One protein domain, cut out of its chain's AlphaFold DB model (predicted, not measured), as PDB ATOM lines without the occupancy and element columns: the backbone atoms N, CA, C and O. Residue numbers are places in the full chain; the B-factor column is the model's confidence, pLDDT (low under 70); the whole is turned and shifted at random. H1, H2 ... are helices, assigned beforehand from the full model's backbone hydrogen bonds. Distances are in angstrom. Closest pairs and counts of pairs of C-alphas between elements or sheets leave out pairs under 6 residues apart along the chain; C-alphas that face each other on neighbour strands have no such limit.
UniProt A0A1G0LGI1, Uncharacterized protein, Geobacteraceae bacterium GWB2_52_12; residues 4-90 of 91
ATOM      1  N   PRO A   4      84.116  76.114  45.227       96.38
ATOM      2  CA  PRO A   4      85.169  76.211  46.235       96.38
ATOM      3  C   PRO A   4      84.616  76.452  47.642       96.38
ATOM      4  O   PRO A   4      85.099  75.850  48.597       96.38
ATOM      5  N   GLU A   5      83.587  77.290  47.793       96.94
ATOM      6  CA  GLU A   5      82.940  77.539  49.089       96.94
ATOM      7  C   GLU A   5      82.220  76.293  49.622       96.94
ATOM      8  O   GLU A   5      82.377  75.966  50.797       96.94
ATOM      9  N   ILE A   6      81.511  75.558  48.757       96.44
ATOM     10  CA  ILE A   6      80.897  74.264  49.095       96.44
ATOM     11  C   ILE A   6      81.986  73.286  49.540       96.44
ATOM     12  O   ILE A   6      81.915  72.696  50.612       96.44
ATOM     13  N   THR A   7      83.057  73.159  48.759       95.88
ATOM     14  CA  THR A   7      84.157  72.245  49.082       95.88
ATOM     15  C   THR A   7      84.819  72.612  50.415       95.88
ATOM     16  O   THR A   7      85.063  71.736  51.238       95.88
ATOM     17  N   LYS A   8      85.036  73.903  50.703       96.56
ATOM     18  CA  LYS A   8      85.553  74.370  52.005       96.56
ATOM     19  C   LYS A   8      84.605  74.047  53.160       96.56
ATOM     20  O   LYS A   8      85.076  73.594  54.200       96.56
ATOM     21  N   LYS A   9      83.296  74.249  52.973       96.56
ATOM     22  CA  LYS A   9      82.255  73.918  53.960       96.56
ATOM     23  C   LYS A   9      82.316  72.442  54.364       96.56
ATOM     24  O   LYS A   9      82.293  72.159  55.556       96.56
ATOM     25  N   TYR A  10      82.431  71.531  53.398       96.38
ATOM     26  CA  TYR A  10      82.435  70.086  53.660       96.38
ATOM     27  C   TYR A  10      83.793  69.528  54.107       96.38
ATOM     28  O   TYR A  10      83.834  68.544  54.839       96.38
ATOM     29  N   ILE A  11      84.906  70.164  53.728       95.56
ATOM     30  CA  ILE A  11      86.216  69.831  54.305       95.56
ATOM     31  C   ILE A  11      86.248  70.227  55.786       95.56
ATOM     32  O   ILE A  11      86.720  69.455  56.617       95.56
ATOM     33  N   GLY A  12      85.752  71.418  56.138       93.69
ATOM     34  CA  GLY A  12      85.761  71.905  57.518       93.69
ATOM     35  C   GLY A  12      87.160  71.827  58.145       93.69
ATOM     36  O   GLY A  12      88.110  72.417  57.628       93.69
ATOM     37  N   ASN A  13      87.282  71.066  59.237       92.31
ATOM     38  CA  ASN A  13      88.543  70.823  59.955       92.31
ATOM     39  C   ASN A  13      89.260  69.521  59.537       92.31
ATOM     40  O   ASN A  13      90.274  69.160  60.135       92.31
ATOM     41  N   LYS A  14      88.729  68.787  58.553       93.75
ATOM     42  CA  LYS A  14      89.304  67.527  58.070       93.75
ATOM     43  C   LYS A  14      90.552  67.806  57.226       93.75
ATOM     44  O   LYS A  14      90.679  68.857  56.593       93.75
ATOM     45  N   THR A  15      91.477  66.847  57.179       96.62
ATOM     46  CA  THR A  15      92.579  66.902  56.209       96.62
ATOM     47  C   THR A  15      92.053  66.627  54.800       96.62
ATOM     48  O   THR A  15      90.995  66.018  54.616       96.62
ATOM     49  N   LEU A  16      92.800  67.055  53.781       96.31
ATOM     50  CA  LEU A  16      92.435  66.790  52.385       96.31
ATOM     51  C   LEU A  16      92.414  65.287  52.077       96.31
ATOM     52  O   LEU A  16      91.593  64.839  51.282       96.31
ATOM     53  N   GLU A  17      93.288  64.511  52.719       96.81
ATOM     54  CA  GLU A  17      93.340  63.049  52.598       96.81
ATOM     55  C   GLU A  17      92.129  62.374  53.243       96.81
ATOM     56  O   GLU A  17      91.565  61.446  52.664       96.81
ATOM     57  N   ALA A  18      91.701  62.860  54.414       96.44
ATOM     58  CA  ALA A  18      90.499  62.365  55.072       96.44
ATOM     59  C   ALA A  18      89.274  62.616  54.190       96.44
ATOM     60  O   ALA A  18      88.538  61.682  53.891       96.44
ATOM     61  N   PHE A  19      89.119  63.842  53.679       97.00
ATOM     62  CA  PHE A  19      88.019  64.163  52.774       97.00
ATOM     63  C   PHE A  19      88.059  63.322  51.493       97.00
ATOM     64  O   PHE A  19      87.040  62.766  51.106       97.00
ATOM     65  N   ALA A  20      89.228  63.157  50.862       97.06
ATOM     66  CA  ALA A  20      89.372  62.305  49.680       97.06
ATOM     67  C   ALA A  20      88.963  60.845  49.950       97.06
ATOM     68  O   ALA A  20      88.340  60.216  49.099       97.06
ATOM     69  N   SER A  21      89.268  60.328  51.144       96.38
ATOM     70  CA  SER A  21      88.891  58.971  51.560       96.38
ATOM     71  C   SER A  21      87.381  58.828  51.787       96.38
ATOM     72  O   SER A  21      86.811  57.783  51.488       96.38
ATOM     73  N   GLU A  22      86.717  59.885  52.264       96.44
ATOM     74  CA  GLU A  22      85.263  59.918  52.468       96.44
ATOM     75  C   GLU A  22      84.462  59.907  51.158       96.44
ATOM     76  O   GLU A  22      83.286  59.546  51.174       96.44
ATOM     77  N   LEU A  23      85.079  60.261  50.023       96.56
ATOM     78  CA  LEU A  23      84.422  60.274  48.710       96.56
ATOM     79  C   LEU A  23      84.081  58.873  48.186       96.56
ATOM     80  O   LEU A  23      83.325  58.757  47.224       96.56
ATOM     81  N   GLY A  24      84.655  57.816  48.772       94.75
ATOM     82  CA  GLY A  24      84.391  56.435  48.364       94.75
ATOM     83  C   GLY A  24      84.792  56.121  46.916       94.75
ATOM     84  O   GLY A  24      84.280  55.164  46.336       94.75
ATOM     85  N   ILE A  25      85.674  56.931  46.327       95.69
ATOM     86  CA  ILE A  25      86.220  56.793  44.973       95.69
ATOM     87  C   ILE A  25      87.716  57.120  44.991       95.69
ATOM     88  O   ILE A  25      88.222  57.734  45.931       95.69
ATOM     89  N   GLN A  26      88.442  56.734  43.943       95.06
ATOM     90  CA  GLN A  26      89.876  56.999  43.859       95.06
ATOM     91  C   GLN A  26      90.144  58.456  43.452       95.06
ATOM     92  O   GLN A  26      90.252  58.784  42.272       95.06
ATOM     93  N   VAL A  27      90.294  59.333  44.444       95.12
ATOM     94  CA  VAL A  27      90.643  60.750  44.268       95.12
ATOM     95  C   VAL A  27      91.861  61.082  45.122       95.12
ATOM     96  O   VAL A  27      91.992  60.628  46.254       95.12
ATOM     97  N   SER A  28      92.779  61.888  44.585       96.00
ATOM     98  CA  SER A  28      93.953  62.342  45.334       96.00
ATOM     99  C   SER A  28      93.655  63.597  46.156       96.00
ATOM    100  O   SER A  28      92.881  64.464  45.747       96.00
ATOM    101  N   ALA A  29      94.357  63.765  47.277       95.38
ATOM    102  CA  ALA A  29      94.293  64.990  48.077       95.38
ATOM    103  C   ALA A  29      94.660  66.254  47.269       95.38
ATOM    104  O   ALA A  29      94.141  67.336  47.530       95.38
ATOM    105  N   ALA A  30      95.508  66.117  46.241       97.06
ATOM    106  CA  ALA A  30      95.840  67.203  45.319       97.06
ATOM    107  C   ALA A  30      94.632  67.644  44.473       97.06
ATOM    108  O   ALA A  30      94.425  68.841  44.274       97.06
ATOM    109  N   ALA A  31      93.801  66.708  44.004       96.69
ATOM    110  CA  ALA A  31      92.567  67.049  43.297       96.69
ATOM    111  C   ALA A  31      91.597  67.807  44.217       96.69
ATOM    112  O   ALA A  31      91.107  68.872  43.841       96.69
ATOM    113  N   VAL A  32      91.426  67.330  45.456       96.44
ATOM    114  CA  VAL A  32      90.626  68.017  46.484       96.44
ATOM    115  C   VAL A  32      91.162  69.424  46.760       96.44
ATOM    116  O   VAL A  32      90.381  70.373  46.834       96.44
ATOM    117  N   HIS A  33      92.485  69.594  46.848       97.25
ATOM    118  CA  HIS A  33      93.112  70.911  46.981       97.25
ATOM    119  C   HIS A  33      92.726  71.838  45.821       97.25
ATOM    120  O   HIS A  33      92.319  72.976  46.042       97.25
ATOM    121  N   HIS A  34      92.799  71.362  44.576       97.81
ATOM    122  CA  HIS A  34      92.417  72.175  43.423       97.81
ATOM    123  C   HIS A  34      90.936  72.570  43.430       97.81
ATOM    124  O   HIS A  34      90.633  73.689  43.016       97.81
ATOM    125  N   TRP A  35      90.038  71.706  43.913       97.00
ATOM    126  CA  TRP A  35      88.613  72.028  44.073       97.00
ATOM    127  C   TRP A  35      88.373  73.059  45.170       97.00
ATOM    128  O   TRP A  35      87.652  74.034  44.957       97.00
ATOM    129  N   LYS A  36      89.035  72.883  46.317       95.94
ATOM    130  CA  LYS A  36      88.994  73.813  47.449       95.94
ATOM    131  C   LYS A  36      89.466  75.212  47.053       95.94
ATOM    132  O   LYS A  36      88.845  76.193  47.447       95.94
ATOM    133  N   GLU A  37      90.532  75.306  46.265       96.81
ATOM    134  CA  GLU A  37      91.099  76.587  45.829       96.81
ATOM    135  C   GLU A  37      90.418  77.154  44.573       96.81
ATOM    136  O   GLU A  37      90.689  78.284  44.182       96.81
ATOM    137  N   GLY A  38      89.526  76.395  43.926       94.44
ATOM    138  CA  GLY A  38      88.854  76.807  42.688       94.44
ATOM    139  C   GLY A  38      89.738  76.795  41.441       94.44
ATOM    140  O   GLY A  38      89.313  77.257  40.387       94.44
ATOM    141  N   ASN A  39      90.938  76.218  41.533       95.50
ATOM    142  CA  ASN A  39      91.850  76.024  40.403       95.50
ATOM    143  C   ASN A  39      91.307  75.013  39.389       95.50
ATOM    144  O   ASN A  39      91.607  75.079  38.198       95.50
ATOM    145  N   ARG A  40      90.547  74.032  39.880       94.19
ATOM    146  CA  ARG A  40      89.809  73.064  39.072       94.19
ATOM    147  C   ARG A  40      88.469  72.815  39.726       94.19
ATOM    148  O   ARG A  40      88.298  73.028  40.919       94.19
ATOM    149  N   THR A  41      87.533  72.311  38.951       93.88
ATOM    150  CA  THR A  41      86.216  71.927  39.447       93.88
ATOM    151  C   THR A  41      86.045  70.421  39.337       93.88
ATOM    152  O   THR A  41      86.571  69.855  38.378       93.88
ATOM    153  N   PRO A  42      85.311  69.776  40.256       94.50
ATOM    154  CA  PRO A  42      84.976  68.369  40.108       94.50
ATOM    155  C   PRO A  42      84.143  68.163  38.836       94.50
ATOM    156  O   PRO A  42      83.268  68.971  38.504       94.50
ATOM    157  N   GLU A  43      84.462  67.107  38.095       95.44
ATOM    158  CA  GLU A  43      83.764  66.748  36.862       95.44
ATOM    159  C   GLU A  43      82.401  66.129  37.177       95.44
ATOM    160  O   GLU A  43      82.158  65.654  38.288       95.44
ATOM    161  N   TYR A  44      81.488  66.141  36.201       94.31
ATOM    162  CA  TYR A  44      80.160  65.548  36.380       94.31
ATOM    163  C   TYR A  44      80.249  64.070  36.787       94.31
ATOM    164  O   TYR A  44      79.590  63.667  37.745       94.31
ATOM    165  N   ASP A  45      81.103  63.290  36.116       94.62
ATOM    166  CA  ASP A  45      81.303  61.875  36.432       94.62
ATOM    167  C   ASP A  45      81.848  61.669  37.841       94.62
ATOM    168  O   ASP A  45      81.259  60.894  38.583       94.62
ATOM    169  N   THR A  46      82.845  62.447  38.274       95.81
ATOM    170  CA  THR A  46      83.352  62.382  39.655       95.81
ATOM    171  C   THR A  46      82.233  62.586  40.673       95.81
ATOM    172  O   THR A  46      82.088  61.803  41.607       95.81
ATOM    173  N   LEU A  47      81.407  63.622  40.495       96.50
ATOM    174  CA  LEU A  47      80.289  63.890  41.403       96.50
ATOM    175  C   LEU A  47      79.274  62.738  41.381       96.50
ATOM    176  O   LEU A  47      78.766  62.334  42.425       96.50
ATOM    177  N   ARG A  48      78.987  62.191  40.196       95.44
ATOM    178  CA  ARG A  48      78.042  61.083  40.018       95.44
ATOM    179  C   ARG A  48      78.552  59.809  40.681       95.44
ATOM    180  O   ARG A  48      77.765  59.093  41.297       95.44
ATOM    181  N   GLU A  49      79.840  59.525  40.564       96.69
ATOM    182  CA  GLU A  49      80.474  58.372  41.194       96.69
ATOM    183  C   GLU A  49      80.442  58.485  42.721       96.69
ATOM    184  O   GLU A  49      80.092  57.510  43.377       96.69
ATOM    185  N   VAL A  50      80.689  59.670  43.296       96.81
ATOM    186  CA  VAL A  50      80.570  59.887  44.753       96.81
ATOM    187  C   VAL A  50      79.147  59.628  45.245       96.81
ATOM    188  O   VAL A  50      78.952  58.922  46.233       96.81
ATOM    189  N   ILE A  51      78.139  60.142  44.539       95.94
ATOM    190  CA  ILE A  51      76.724  59.957  44.904       95.94
ATOM    191  C   ILE A  51      76.339  58.473  44.906       95.94
ATOM    192  O   ILE A  51      75.660  58.010  45.823       95.94
ATOM    193  N   ASN A  52      76.797  57.727  43.899       94.44
ATOM    194  CA  ASN A  52      76.489  56.306  43.744       94.44
ATOM    195  C   ASN A  52      77.445  55.382  44.511       94.44
ATOM    196  O   ASN A  52      77.226  54.170  44.534       94.44
ATOM    197  N   SER A  53      78.496  55.915  45.136       94.75
ATOM    198  CA  SER A  53      79.473  55.088  45.829       94.75
ATOM    199  C   SER A  53      78.856  54.459  47.089       94.75
ATOM    200  O   SER A  53      78.278  55.161  47.931       94.75
ATOM    201  N   PRO A  54      78.975  53.128  47.266       93.94
ATOM    202  CA  PRO A  54      78.494  52.448  48.465       93.94
ATOM    203  C   PRO A  54      79.363  52.742  49.694       93.94
ATOM    204  O   PRO A  54      78.911  52.532  50.815       93.94
ATOM    205  N   THR A  55      80.596  53.217  49.496       96.56
ATOM    206  CA  THR A  55      81.563  53.501  50.565       96.56
ATOM    207  C   THR A  55      81.710  54.990  50.861       96.56
ATOM    208  O   THR A  55      82.362  55.342  51.842       96.56
ATOM    209  N   ALA A  56      81.103  55.865  50.052       96.19
ATOM    210  CA  ALA A  56      81.079  57.294  50.329       96.19
ATOM    211  C   ALA A  56      80.223  57.609  51.560       96.19
ATOM    212  O   ALA A  56      79.132  57.053  51.730       96.19
ATOM    213  N   THR A  57      80.699  58.538  52.387       96.06
ATOM    214  CA  THR A  57      79.946  59.022  53.549       96.06
ATOM    215  C   THR A  57      78.737  59.854  53.118       96.06
ATOM    216  O   THR A  57      78.700  60.411  52.017       96.06
ATOM    217  N   ASP A  58      77.751  59.999  54.007       94.88
ATOM    218  CA  ASP A  58      76.587  60.856  53.749       94.88
ATOM    219  C   ASP A  58      76.994  62.318  53.502       94.88
ATOM    220  O   ASP A  58      76.419  62.991  52.647       94.88
ATOM    221  N   GLU A  59      78.037  62.800  54.188       95.00
ATOM    222  CA  GLU A  59      78.593  64.139  53.969       95.00
ATOM    223  C   GLU A  59      79.214  64.287  52.573       95.00
ATOM    224  O   GLU A  59      78.980  65.297  51.912       95.00
ATOM    225  N   ALA A  60      79.955  63.285  52.090       96.12
ATOM    226  CA  ALA A  60      80.523  63.299  50.742       96.12
ATOM    227  C   ALA A  60      79.434  63.260  49.660       96.12
ATOM    228  O   ALA A  60      79.514  63.980  48.661       96.12
ATOM    229  N   LYS A  61      78.373  62.476  49.870       96.94
ATOM    230  CA  LYS A  61      77.214  62.443  48.965       96.94
ATOM    231  C   LYS A  61      76.472  63.774  48.951       96.94
ATOM    232  O   LYS A  61      76.131  64.268  47.877       96.94
ATOM    233  N   ALA A  62      76.277  64.386  50.118       96.50
ATOM    234  CA  ALA A  62      75.673  65.707  50.231       96.50
ATOM    235  C   ALA A  62      76.532  66.784  49.549       96.50
ATOM    236  O   ALA A  62      75.997  67.587  48.789       96.50
ATOM    237  N   TRP A  63      77.857  66.751  49.729       97.00
ATOM    238  CA  TRP A  63      78.796  67.615  49.005       97.00
ATOM    239  C   TRP A  63      78.634  67.476  47.489       97.00
ATOM    240  O   TRP A  63      78.529  68.481  46.782       97.00
ATOM    241  N   ALA A  64      78.593  66.241  46.986       97.06
ATOM    242  CA  ALA A  64      78.494  65.989  45.556       97.06
ATOM    243  C   ALA A  64      77.143  66.449  44.982       97.06
ATOM    244  O   ALA A  64      77.108  67.046  43.903       97.06
ATOM    245  N   ALA A  65      76.050  66.244  45.721       95.50
ATOM    246  CA  ALA A  65      74.719  66.723  45.363       95.50
ATOM    247  C   ALA A  65      74.644  68.260  45.325       95.50
ATOM    248  O   ALA A  65      74.153  68.821  44.345       95.50
ATOM    249  N   GLU A  66      75.183  68.952  46.336       95.88
ATOM    250  CA  GLU A  66      75.234  70.424  46.374       95.88
ATOM    251  C   GLU A  66      76.082  70.972  45.209       95.88
ATOM    252  O   GLU A  66      75.697  71.928  44.533       95.88
ATOM    253  N   CYS A  67      77.212  70.318  44.908       96.00
ATOM    254  CA  CYS A  67      78.044  70.646  43.751       96.00
ATOM    255  C   CYS A  67      77.298  70.467  42.418       96.00
ATOM    256  O   CYS A  67      77.431  71.309  41.524       96.00
ATOM    257  N   MET A  68      76.516  69.391  42.268       95.06
ATOM    258  CA  MET A  68      75.712  69.151  41.066       95.06
ATOM    259  C   MET A  68      74.593  70.177  40.890       95.06
ATOM    260  O   MET A  68      74.395  70.664  39.774       95.06
ATOM    261  N   GLU A  69      73.896  70.533  41.970       94.56
ATOM    262  CA  GLU A  69      72.829  71.535  41.930       94.56
ATOM    263  C   GLU A  69      73.389  72.888  41.478       94.56
ATOM    264  O   GLU A  69      72.874  73.490  40.537       94.56
ATOM    265  N   VAL A  70      74.496  73.332  42.079       93.62
ATOM    266  CA  VAL A  70      75.087  74.640  41.765       93.62
ATOM    267  C   VAL A  70      75.681  74.700  40.360       93.62
ATOM    268  O   VAL A  70      75.571  75.730  39.698       93.62
ATOM    269  N   ARG A  71      76.328  73.630  39.888       92.19
ATOM    270  CA  ARG A  71      77.019  73.647  38.588       92.19
ATOM    271  C   ARG A  71      76.105  73.323  37.409       92.19
ATOM    272  O   ARG A  71      76.307  73.872  36.330       92.19
ATOM    273  N   TYR A  72      75.150  72.418  37.600       90.75
ATOM    274  CA  TYR A  72      74.355  71.845  36.511       90.75
ATOM    275  C   TYR A  72      72.846  72.045  36.684       90.75
ATOM    276  O   TYR A  72      72.087  71.662  35.800       90.75
ATOM    277  N   GLY A  73      72.384  72.610  37.806       88.25
ATOM    278  CA  GLY A  73      70.954  72.726  38.107       88.25
ATOM    279  C   GLY A  73      70.277  71.378  38.380       88.25
ATOM    280  O   GLY A  73      69.051  71.291  38.348       88.25
ATOM    281  N   VAL A  74      71.054  70.317  38.628       84.75
ATOM    282  CA  VAL A  74      70.539  68.965  38.868       84.75
ATOM    283  C   VAL A  74      70.322  68.768  40.361       84.75
ATOM    284  O   VAL A  74      71.276  68.701  41.133       84.75
ATOM    285  N   ARG A  75      69.057  68.641  40.766       81.62
ATOM    286  CA  ARG A  75      68.694  68.261  42.132       81.62
ATOM    287  C   ARG A  75      68.769  66.758  42.294       81.62
ATOM    288  O   ARG A  75      67.912  66.030  41.799       81.62
ATOM    289  N   VAL A  76      69.773  66.308  43.032       76.00
ATOM    290  CA  VAL A  76      69.863  64.917  43.461       76.00
ATOM    291  C   VAL A  76      69.032  64.777  44.733       76.00
ATOM    292  O   VAL A  76      69.502  65.021  45.841       76.00
ATOM    293  N   GLY A  77      67.744  64.490  44.546       58.28
ATOM    294  CA  GLY A  77      66.812  64.211  45.631       58.28
ATOM    295  C   GLY A  77      67.070  62.831  46.228       58.28
ATOM    296  O   GLY A  77      67.260  61.861  45.497       58.28
ATOM    297  N   ALA A  78      67.077  62.763  47.562       49.03
ATOM    298  CA  ALA A  78      67.055  61.523  48.325       49.03
ATOM    299  C   ALA A  78      65.993  60.573  47.756       49.03
ATOM    300  O   ALA A  78      64.845  60.989  47.647       49.03
ATOM    301  N   ALA A  79      66.413  59.353  47.398       45.88
ATOM    302  CA  ALA A  79      65.596  58.218  46.968       45.88
ATOM    303  C   ALA A  79      64.315  58.599  46.204       45.88
ATOM    304  O   ALA A  79      63.292  58.928  46.806       45.88
ATOM    305  N   GLU A  80      64.319  58.436  44.879       40.44
ATOM    306  CA  GLU A  80      63.054  58.184  44.186       40.44
ATOM    307  C   GLU A  80      62.307  57.096  44.982       40.44
ATOM    308  O   GLU A  80      62.910  56.049  45.261       40.44
ATOM    309  N   PRO A  81      61.058  57.322  45.439       40.56
ATOM    310  CA  PRO A  81      60.297  56.259  46.062       40.56
ATOM    311  C   PRO A  81      60.228  55.138  45.034       40.56
ATOM    312  O   PRO A  81      59.653  55.296  43.958       40.56
ATOM    313  N   ASN A  82      60.887  54.026  45.351       44.78
ATOM    314  CA  ASN A  82      60.826  52.826  44.540       44.78
ATOM    315  C   ASN A  82      59.338  52.539  44.298       44.78
ATOM    316  O   ASN A  82      58.560  52.595  45.252       44.78
ATOM    317  N   LEU A  83      58.940  52.286  43.048       49.50
ATOM    318  CA  LEU A  83      57.544  52.207  42.585       49.50
ATOM    319  C   LEU A  83      56.642  51.346  43.502       49.50
ATOM    320  O   LEU A  83      55.442  51.585  43.611       49.50
ATOM    321  N   ASN A  84      57.236  50.395  44.226       53.00
ATOM    322  CA  ASN A  84      56.586  49.583  45.255       53.00
ATOM    323  C   ASN A  84      55.992  50.379  46.436       53.00
ATOM    324  O   ASN A  84      54.906  50.033  46.893       53.00
ATOM    325  N   GLN A  85      56.627  51.458  46.907       54.56
ATOM    326  CA  GLN A  85      56.113  52.246  48.040       54.56
ATOM    327  C   GLN A  85      54.861  53.064  47.685       54.56
ATOM    328  O   GLN A  85      54.029  53.332  48.551       54.56
ATOM    329  N   GLU A  86      54.693  53.432  46.412       52.44
ATOM    330  CA  GLU A  86      53.498  54.132  45.921       52.44
ATOM    331  C   GLU A  86      52.308  53.165  45.741       52.44
ATOM    332  O   GLU A  86      51.155  53.560  45.908       52.44
ATOM    333  N   ILE A  87      52.568  51.876  45.473       57.75
ATOM    334  CA  ILE A  87      51.522  50.841  45.380       57.75
ATOM    335  C   ILE A  87      50.962  50.492  46.771       57.75
ATOM    336  O   ILE A  87      49.758  50.278  46.901       57.75
ATOM    337  N   GLU A  88      51.791  50.483  47.820       53.97
ATOM    338  CA  GLU A  88      51.338  50.234  49.200       53.97
ATOM    339  C   GLU A  88      50.543  51.400  49.805       53.97
ATOM    340  O   GLU A  88      49.639  51.164  50.597       53.97
ATOM    341  N   ARG A  89      50.805  52.653  49.405       53.47
ATOM    342  CA  ARG A  89      50.028  53.821  49.872       53.47
ATOM    343  C   ARG A  89      48.633  53.945  49.261       53.47
ATOM    344  O   ARG A  89      47.827  54.729  49.754       53.47
ATOM    345  N   ARG A  90      48.362  53.225  48.169       59.00
ATOM    346  CA  ARG A  90      47.071  53.234  47.459       59.00
ATOM    347  C   ARG A  90      46.230  51.978  47.715       59.00
ATOM    348  O   ARG A  90      45.233  51.786  47.020       59.00
TER     349      ARG A  90
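This is residues 4 to 90 of the 91 residues of an uncharacterized protein of Geobacteraceae bacterium GWB2_52_12 (UniProt A0A1G0LGI1). Five helices make a small body, in which H1 and H4 pack on the longest helix, H5, both running opposite ways to it, while H3, apart from H5, packs on H1 and meets H2 nearly at right angles. From the end of H5 a tail leaves this body, and its residues 79 to 90, with the small helix H6, stick out: the longest span is 50 A with them and 28 A for the body without them. The printed part has 87 residues with six named helices in the order H1 H2 H3 H4 H5 H6 and no named strand, and its class is all helix. The whole is only just loose, close to compact, with a radius of gyration of the C-alphas of 14.6 A. Its C-alphas span 50 by 25 by 22 A.

H5, residues 58 to 72, is the longest helix. H4, residues 44 to 52, touches it, with the C-alphas of Ile 51 and Lys 61 the closest at 4.8 A. They form a helical hairpin, running opposite ways at a shallow tilt of 32 degrees, only just short of steep. H1, residues 4 to 11, also touches H5, and the closest C-alphas, those of Tyr 10 and Trp 63, are 6.4 A apart. H1 and H5 run opposite ways at a shallow tilt of 8 degrees. H1 and H4 are apart. H3, residues 29 to 37, touches H1 where the C-alphas of Pro 4 and Lys 36 come closest, at 4.7 A, and the two run opposite ways at a steep tilt of 49 degrees. H3 and H5 are apart. H2, residues 16 to 22, touches H3, with the closest C-alphas, those of Glu 17 and Ala 29, 5.0 A apart, and they stand about perpendicular at 74 degrees. H2 and H5 are close but not clearly touching: the closest C-alphas, those of Glu 22 and Ala 60, are 6.1 A apart. The helix packing is part aligned, part crossed, with 2 of 4 touching pairs at a shallow tilt. H6, residues 83 to 88, touches no helix. In H1, H2, H3, H4, H5 and H6 every pair of O i and N i+4 is within hydrogen-bond range.

H5 measures 20.6 A from C-alpha 58 at (76.587, 60.856, 53.749) to C-alpha 72 at (74.355, 71.845, 36.511). H4, from Tyr 44 to Asn 52, is 12.4 A long, and H3, from Ala 29 to Glu 37, is 12.2 A. H1 begins at C-alpha 4 at (85.169, 76.211, 46.235) and is 10.3 A long to Ile 11. H2, from Leu 16 to Glu 22, is 9.9 A long. H6 is 9.3 A long from Leu 83 to C-alpha 88 at (51.338, 50.234, 49.200).

The two C-alphas farthest apart, those of Ala 30 and Arg 90, are 50.8 A apart, and the outline is only just elongated. Without residues 79 to 90, which stand free, the body has 75 residues, spans 28 by 25 by 20 A and has a radius of gyration of the C-alphas of 11.0 A. The printed part has no cut. The links from H1 to H2 and from H4 to H5 are tight, those from H2 to H3, H3 to H4 and H5 to H6 are short, and no link is long. The mean pLDDT of the printed part is 87.9, and residues 77 to 90 are under 70; the mean of H6 is 54.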